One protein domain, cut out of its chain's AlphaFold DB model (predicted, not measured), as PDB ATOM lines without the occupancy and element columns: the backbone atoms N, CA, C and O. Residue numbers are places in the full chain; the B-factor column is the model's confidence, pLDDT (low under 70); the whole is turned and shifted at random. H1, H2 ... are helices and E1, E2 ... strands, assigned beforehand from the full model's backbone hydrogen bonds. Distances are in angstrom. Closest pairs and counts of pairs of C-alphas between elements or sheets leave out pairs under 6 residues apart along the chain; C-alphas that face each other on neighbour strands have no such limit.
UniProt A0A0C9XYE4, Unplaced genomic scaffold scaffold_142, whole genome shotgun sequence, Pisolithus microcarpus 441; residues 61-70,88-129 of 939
ATOM      1  N   ILE A  61      52.949  17.362  32.283       97.06
ATOM      2  CA  ILE A  61      51.868  18.154  32.878       97.06
ATOM      3  C   ILE A  61      50.837  17.187  33.463       97.06
ATOM      4  O   ILE A  61      50.327  16.319  32.757       97.06
ATOM      5  N   GLN A  62      50.523  17.341  34.748       96.31
ATOM      6  CA  GLN A  62      49.425  16.638  35.405       96.31
ATOM      7  C   GLN A  62      48.146  17.475  35.291       96.31
ATOM      8  O   GLN A  62      48.134  18.642  35.680       96.31
ATOM      9  N   LEU A  63      47.071  16.859  34.796       95.25
ATOM     10  CA  LEU A  63      45.712  17.397  34.854       95.25
ATOM     11  C   LEU A  63      45.010  16.879  36.113       95.25
ATOM     12  O   LEU A  63      44.962  15.672  36.352       95.25
ATOM     13  N   ARG A  64      44.420  17.787  36.889       93.25
ATOM     14  CA  ARG A  64      43.554  17.485  38.030       93.25
ATOM     15  C   ARG A  64      42.195  18.144  37.804       93.25
ATOM     16  O   ARG A  64      42.102  19.356  37.627       93.25
ATOM     17  N   VAL A  65      41.140  17.335  37.799       92.44
ATOM     18  CA  VAL A  65      39.750  17.799  37.669       92.44
ATOM     19  C   VAL A  65      39.125  17.840  39.058       92.44
ATOM     20  O   VAL A  65      39.219  16.867  39.803       92.44
ATOM     21  N   ILE A  66      38.512  18.965  39.420       91.62
ATOM     22  CA  ILE A  66      37.990  19.216  40.765       91.62
ATOM     23  C   ILE A  66      36.544  19.702  40.650       91.62
ATOM     24  O   ILE A  66      36.290  20.735  40.037       91.62
ATOM     25  N   ASP A  67      35.585  18.994  41.248       90.50
ATOM     26  CA  ASP A  67      34.217  19.511  41.365       90.50
ATOM     27  C   ASP A  67      34.173  20.590  42.461       90.50
ATOM     28  O   ASP A  67      34.555  20.365  43.612       90.50
ATOM     29  N   LYS A  68      33.672  21.780  42.123       88.62
ATOM     30  CA  LYS A  68      33.462  22.882  43.076       88.62
ATOM     31  C   LYS A  68      32.508  22.490  44.212       88.62
ATOM     32  O   LYS A  68      32.562  23.107  45.273       88.62
ATOM     33  N   ARG A  69      31.677  21.455  44.026       85.25
ATOM     34  CA  ARG A  69      30.839  20.851  45.072       85.25
ATOM     35  C   ARG A  69      31.653  20.110  46.127       85.25
ATOM     36  O   ARG A  69      31.412  20.332  47.304       85.25
ATOM     37  N   THR A  70      32.627  19.283  45.740       83.62
ATOM     38  CA  THR A  70      33.436  18.514  46.708       83.62
ATOM     39  C   THR A  70      34.470  19.380  47.433       83.62
ATOM     40  O   THR A  70      34.950  19.002  48.497       83.62
ATOM     41  N   HIS A  88      36.686  10.143  38.731       75.88
ATOM     42  CA  HIS A  88      37.495   9.238  37.908       75.88
ATOM     43  C   HIS A  88      36.972   9.103  36.469       75.88
ATOM     44  O   HIS A  88      37.758   8.831  35.559       75.88
ATOM     45  N   SER A  89      35.680   9.362  36.225       84.06
ATOM     46  CA  SER A  89      35.100   9.323  34.873       84.06
ATOM     47  C   SER A  89      35.779  10.296  33.894       84.06
ATOM     48  O   SER A  89      35.881  10.003  32.701       84.06
ATOM     49  N   PHE A  90      36.326  11.414  34.387       83.38
ATOM     50  CA  PHE A  90      37.028  12.386  33.550       83.38
ATOM     51  C   PHE A  90      38.372  11.864  33.030       83.38
ATOM     52  O   PHE A  90      38.727  12.170  31.897       83.38
ATOM     53  N   LEU A  91      39.091  11.027  33.785       83.44
ATOM     54  CA  LEU A  91      40.352  10.427  33.320       83.44
ATOM     55  C   LEU A  91      40.140   9.404  32.189       83.44
ATOM     56  O   LEU A  91      41.073   9.089  31.459       83.44
ATOM     57  N   GLN A  92      38.908   8.921  32.001       87.56
ATOM     58  CA  GLN A  92      38.527   8.021  30.906       87.56
ATOM     59  C   GLN A  92      38.050   8.764  29.643       87.56
ATOM     60  O   GLN A  92      37.641   8.124  28.674       87.56
ATOM     61  N   ASN A  93      38.058  10.102  29.634       87.06
ATOM     62  CA  ASN A  93      37.575  10.910  28.515       87.06
ATOM     63  C   ASN A  93      38.642  11.034  27.400       87.06
ATOM     64  O   ASN A  93      39.599  11.793  27.568       87.06
ATOM     65  N   PRO A  94      38.463  10.400  26.222       92.31
ATOM     66  CA  PRO A  94      39.463  10.403  25.148       92.31
ATOM     67  C   PRO A  94      39.570  11.746  24.407       92.31
ATOM     68  O   PRO A  94      40.366  11.875  23.481       92.31
ATOM     69  N   TYR A  95      38.754  12.743  24.764       91.06
ATOM     70  CA  TYR A  95      38.757  14.066  24.137       91.06
ATOM     71  C   TYR A  95      39.680  15.083  24.832       91.06
ATOM     72  O   TYR A  95      39.712  16.240  24.413       91.06
ATOM     73  N   TYR A  96      40.435  14.686  25.865       91.50
ATOM     74  CA  TYR A  96      41.482  15.530  26.449       91.50
ATOM     75  C   TYR A  96      42.804  15.396  25.677       91.50
ATOM     76  O   TYR A  96      43.464  14.359  25.688       91.50
ATOM     77  N   PHE A  97      43.213  16.490  25.036       94.38
ATOM     78  CA  PHE A  97      44.501  16.646  24.362       94.38
ATOM     79  C   PHE A  97      45.161  17.952  24.815       94.38
ATOM     80  O   PHE A  97      44.469  18.909  25.163       94.38
ATOM     81  N   MET A  98      46.494  18.005  24.792       94.94
ATOM     82  CA  MET A  98      47.257  19.203  25.153       94.94
ATOM     83  C   MET A  98      48.012  19.755  23.944       94.94
ATOM     84  O   MET A  98      48.548  19.018  23.114       94.94
ATOM     85  N   PHE A  99      48.061  21.080  23.849       94.62
ATOM     86  CA  PHE A  99      48.820  21.796  22.831       94.62
ATOM     87  C   PHE A  99      49.933  22.614  23.494       94.62
ATOM     88  O   PHE A  99      49.721  23.162  24.570       94.62
ATOM     89  N   ALA A 100      51.098  22.714  22.845       93.94
ATOM     90  CA  ALA A 100      52.218  23.515  23.332       93.94
ATOM     91  C   ALA A 100      52.723  24.499  22.269       93.94
ATOM     92  O   ALA A 100      53.073  24.130  21.142       93.94
ATOM     93  N   SER A 101      52.772  25.762  22.669       94.62
ATOM     94  CA  SER A 101      53.383  26.887  21.969       94.62
ATOM     95  C   SER A 101      54.819  27.121  22.459       94.62
ATOM     96  O   SER A 101      55.246  26.574  23.473       94.62
ATOM     97  N   LEU A 102      55.577  27.955  21.740       94.06
ATOM     98  CA  LEU A 102      56.766  28.605  22.299       94.06
ATOM     99  C   LEU A 102      56.377  30.035  22.687       94.06
ATOM    100  O   LEU A 102      55.800  30.733  21.858       94.06
ATOM    101  N   ALA A 103      56.717  30.478  23.894       94.69
ATOM    102  CA  ALA A 103      56.627  31.876  24.333       94.69
ATOM    103  C   ALA A 103      58.033  32.504  24.410       94.69
ATOM    104  O   ALA A 103      59.033  31.820  24.164       94.69
ATOM    105  N   LYS A 104      58.135  33.800  24.730       93.31
ATOM    106  CA  LYS A 104      59.423  34.405  25.117       93.31
ATOM    107  C   LYS A 104      59.722  34.055  26.584       93.31
ATOM    108  O   LYS A 104      58.795  33.756  27.328       93.31
ATOM    109  N   PRO A 105      60.991  34.112  27.029       92.38
ATOM    110  CA  PRO A 105      61.326  33.868  28.434       92.38
ATOM    111  C   PRO A 105      60.738  34.904  29.409       92.38
ATOM    112  O   PRO A 105      60.513  34.565  30.565       92.38
ATOM    113  N   ASP A 106      60.485  36.134  28.944       93.88
ATOM    114  CA  ASP A 106      60.061  37.276  29.772       93.88
ATOM    115  C   ASP A 106      58.631  37.784  29.456       93.88
ATOM    116  O   ASP A 106      58.220  38.817  29.979       93.88
ATOM    117  N   ASP A 107      57.913  37.142  28.522       93.00
ATOM    118  CA  ASP A 107      56.683  37.674  27.907       93.00
ATOM    119  C   ASP A 107      55.877  36.560  27.203       93.00
ATOM    120  O   ASP A 107      56.400  35.835  26.347       93.00
ATOM    121  N   ASP A 108      54.585  36.464  27.525       90.00
ATOM    122  CA  ASP A 108      53.646  35.440  27.039       90.00
ATOM    123  C   ASP A 108      53.387  35.494  25.517       90.00
ATOM    124  O   ASP A 108      52.751  34.604  24.944       90.00
ATOM    125  N   ALA A 109      53.884  36.525  24.824       92.75
ATOM    126  CA  ALA A 109      53.797  36.662  23.376       92.75
ATOM    127  C   ALA A 109      54.390  35.455  22.617       92.75
ATOM    128  O   ALA A 109      55.608  35.298  22.486       92.75
ATOM    129  N   GLU A 110      53.503  34.650  22.023       92.62
ATOM    130  CA  GLU A 110      53.852  33.431  21.288       92.62
ATOM    131  C   GLU A 110      54.900  33.670  20.178       92.62
ATOM    132  O   GLU A 110      54.670  34.397  19.205       92.62
ATOM    133  N   LEU A 111      56.019  32.945  20.244       89.38
ATOM    134  CA  LEU A 111      57.067  32.854  19.223       89.38
ATOM    135  C   LEU A 111      56.666  31.919  18.067       89.38
ATOM    136  O   LEU A 111      57.382  30.996  17.679       89.38
ATOM    137  N   HIS A 112      55.506  32.199  17.475       73.69
ATOM    138  CA  HIS A 112      54.936  31.462  16.346       73.69
ATOM    139  C   HIS A 112      55.734  31.608  15.032       73.69
ATOM    140  O   HIS A 112      55.568  30.794  14.121       73.69
ATOM    141  N   TRP A 113      56.647  32.586  14.948       71.38
ATOM    142  CA  TRP A 113      57.637  32.708  13.872       71.38
ATOM    143  C   TRP A 113      58.992  33.178  14.422       71.38
ATOM    144  O   TRP A 113      59.127  34.323  14.855       71.38
ATOM    145  N   LEU A 114      60.031  32.347  14.303       72.56
ATOM    146  CA  LEU A 114      61.383  32.876  14.113       72.56
ATOM    147  C   LEU A 114      61.477  33.296  12.640       72.56
ATOM    148  O   LEU A 114      60.991  32.574  11.770       72.56
ATOM    149  N   LYS A 115      62.072  34.460  12.351       65.19
ATOM    150  CA  LYS A 115      61.989  35.098  11.017       65.19
ATOM    151  C   LYS A 115      62.432  34.183   9.869       65.19
ATOM    152  O   LYS A 115      61.810  34.205   8.812       65.19
ATOM    153  N   ASP A 116      63.425  33.336  10.125       65.00
ATOM    154  CA  ASP A 116      64.030  32.430   9.143       65.00
ATOM    155  C   ASP A 116      63.664  30.948   9.382       65.00
ATOM    156  O   ASP A 116      64.013  30.076   8.587       65.00
ATOM    157  N   ILE A 117      62.944  30.636  10.470       64.56
ATOM    158  CA  ILE A 117      62.551  29.270  10.850       64.56
ATOM    159  C   ILE A 117      61.060  29.243  11.193       64.56
ATOM    160  O   ILE A 117      60.629  29.645  12.276       64.56
ATOM    161  N   ARG A 118      60.259  28.691  10.275       63.53
ATOM    162  CA  ARG A 118      58.818  28.478  10.467       63.53
ATOM    163  C   ARG A 118      58.568  27.375  11.500       63.53
ATOM    164  O   ARG A 118      58.407  26.205  11.143       63.53
ATOM    165  N   VAL A 119      58.531  27.765  12.775       62.47
ATOM    166  CA  VAL A 119      58.177  26.911  13.916       62.47
ATOM    167  C   VAL A 119      56.802  26.294  13.656       62.47
ATOM    168  O   VAL A 119      55.774  26.967  13.673       62.47
ATOM    169  N   ARG A 120      56.769  24.991  13.367       63.69
ATOM    170  CA  ARG A 120      55.502  24.275  13.204       63.69
ATOM    171  C   ARG A 120      54.975  23.928  14.590       63.69
ATOM    172  O   ARG A 120      55.530  23.037  15.228       63.69
ATOM    173  N   LYS A 121      53.890  24.592  15.000       63.28
ATOM    174  CA  LYS A 121      53.004  24.140  16.082       63.28
ATOM    175  C   LYS A 121      52.771  22.627  15.940       63.28
ATOM    176  O   LYS A 121      52.384  22.171  14.860       63.28
ATOM    177  N   ARG A 122      53.030  21.853  16.996       59.94
ATOM    178  CA  ARG A 122      52.762  20.407  17.062       59.94
ATOM    179  C   ARG A 122      51.883  20.125  18.282       59.94
ATOM    180  O   ARG A 122      52.140  20.725  19.322       59.94
ATOM    181  N   PRO A 123      50.891  19.224  18.192       48.97
ATOM    182  CA  PRO A 123      50.306  18.635  19.388       48.97
ATOM    183  C   PRO A 123      51.410  17.970  20.218       48.97
ATOM    184  O   PRO A 123      52.298  17.326  19.649       48.97
ATOM    185  N   ILE A 124      51.341  18.108  21.541       56.53
ATOM    186  CA  ILE A 124      51.961  17.117  22.426       56.53
ATOM    187  C   ILE A 124      51.032  15.889  22.429       56.53
ATOM    188  O   ILE A 124      49.877  15.981  22.003       56.53
ATOM    189  N   ALA A 125      51.563  14.715  22.776       43.38
ATOM    190  CA  ALA A 125      50.842  13.451  22.667       43.38
ATOM    191  C   ALA A 125      49.475  13.476  23.379       43.38
ATOM    192  O   ALA A 125      49.272  14.191  24.363       43.38
ATOM    193  N   SER A 126      48.537  12.672  22.870       40.38
ATOM    194  CA  SER A 126      47.243  12.456  23.523       40.38
ATOM    195  C   SER A 126      47.457  11.924  24.941       40.38
ATOM    196  O   SER A 126      48.338  11.092  25.155       40.38
ATOM    197  N   LEU A 127      46.629  12.355  25.895       43.91
ATOM    198  CA  LEU A 127      46.613  11.779  27.242       43.91
ATOM    199  C   LEU A 127      46.052  10.351  27.143       43.91
ATOM    200  O   LEU A 127      44.842  10.158  27.044       43.91
ATOM    201  N   ALA A 128      46.951   9.367  27.053       34.31
ATOM    202  CA  ALA A 128      46.655   8.014  26.573       34.31
ATOM    203  C   ALA A 128      46.893   6.896  27.607       34.31
ATOM    204  O   ALA A 128      47.084   5.740  27.236       34.31
ATOM    205  N   THR A 129      46.800   7.213  28.896       34.34
ATOM    206  CA  THR A 129      46.474   6.237  29.945       34.34
ATOM    207  C   THR A 129      45.486   6.864  30.929       34.34
ATOM    208  O   THR A 129      45.684   8.005  31.352       34.34
TER     209      THR A 129
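Overview. This is residues 61 to 70 and 88 to 129 of the 939 residues of an uncharacterized protein of Pisolithus microcarpus 441 (UniProt A0A0C9XYE4). What does the shape look like? There is little regular structure: one strand, E1, and one short helix, H1, lie toward one end of a long loop, residues 93 to 129, that runs out, swings wide round residues 104 to 111 and folds back, its two limbs side by side at residues 99 to 100 and 122 to 123. What is it made of? The printed part has 52 residues, with E1 before H1; the class is mixed, with only 12 residues in named elements. How large is it? It is an extended rod of 48 by 23 by 13 A, with a radius of gyration of the C-alphas of 15.8 A.

Arrangement. How near are the named elements? E1, residues 61 to 67, pairs with no named strand; its closest C-alpha pair with H1, residues 88 to 92, is Val 65 and Phe 90, 7.3 A apart. What does H1's backbone show? Its O i to N i+4 pairs within hydrogen-bond range are 0 of 1, its O i to N i+3 pairs 2 of 2. What ties the loop? Residues 99 to 100 pair antiparallel with residues 122 to 123.

Along the chain. Where does E1 begin? C-alpha 61 is at (51.868, 18.154, 32.878), and E1 is 19.6 A long. Where does H1 end? C-alpha 92 is at (38.527, 8.021, 30.906), and H1 is 7.2 A long.

Size, cuts and confidence. Is there a cut? Residues 71 to 87 are not printed, and C-alphas 70 and 88 are 13.4 A apart. Where is confidence low? Residues 115 to 129 have pLDDT under 70.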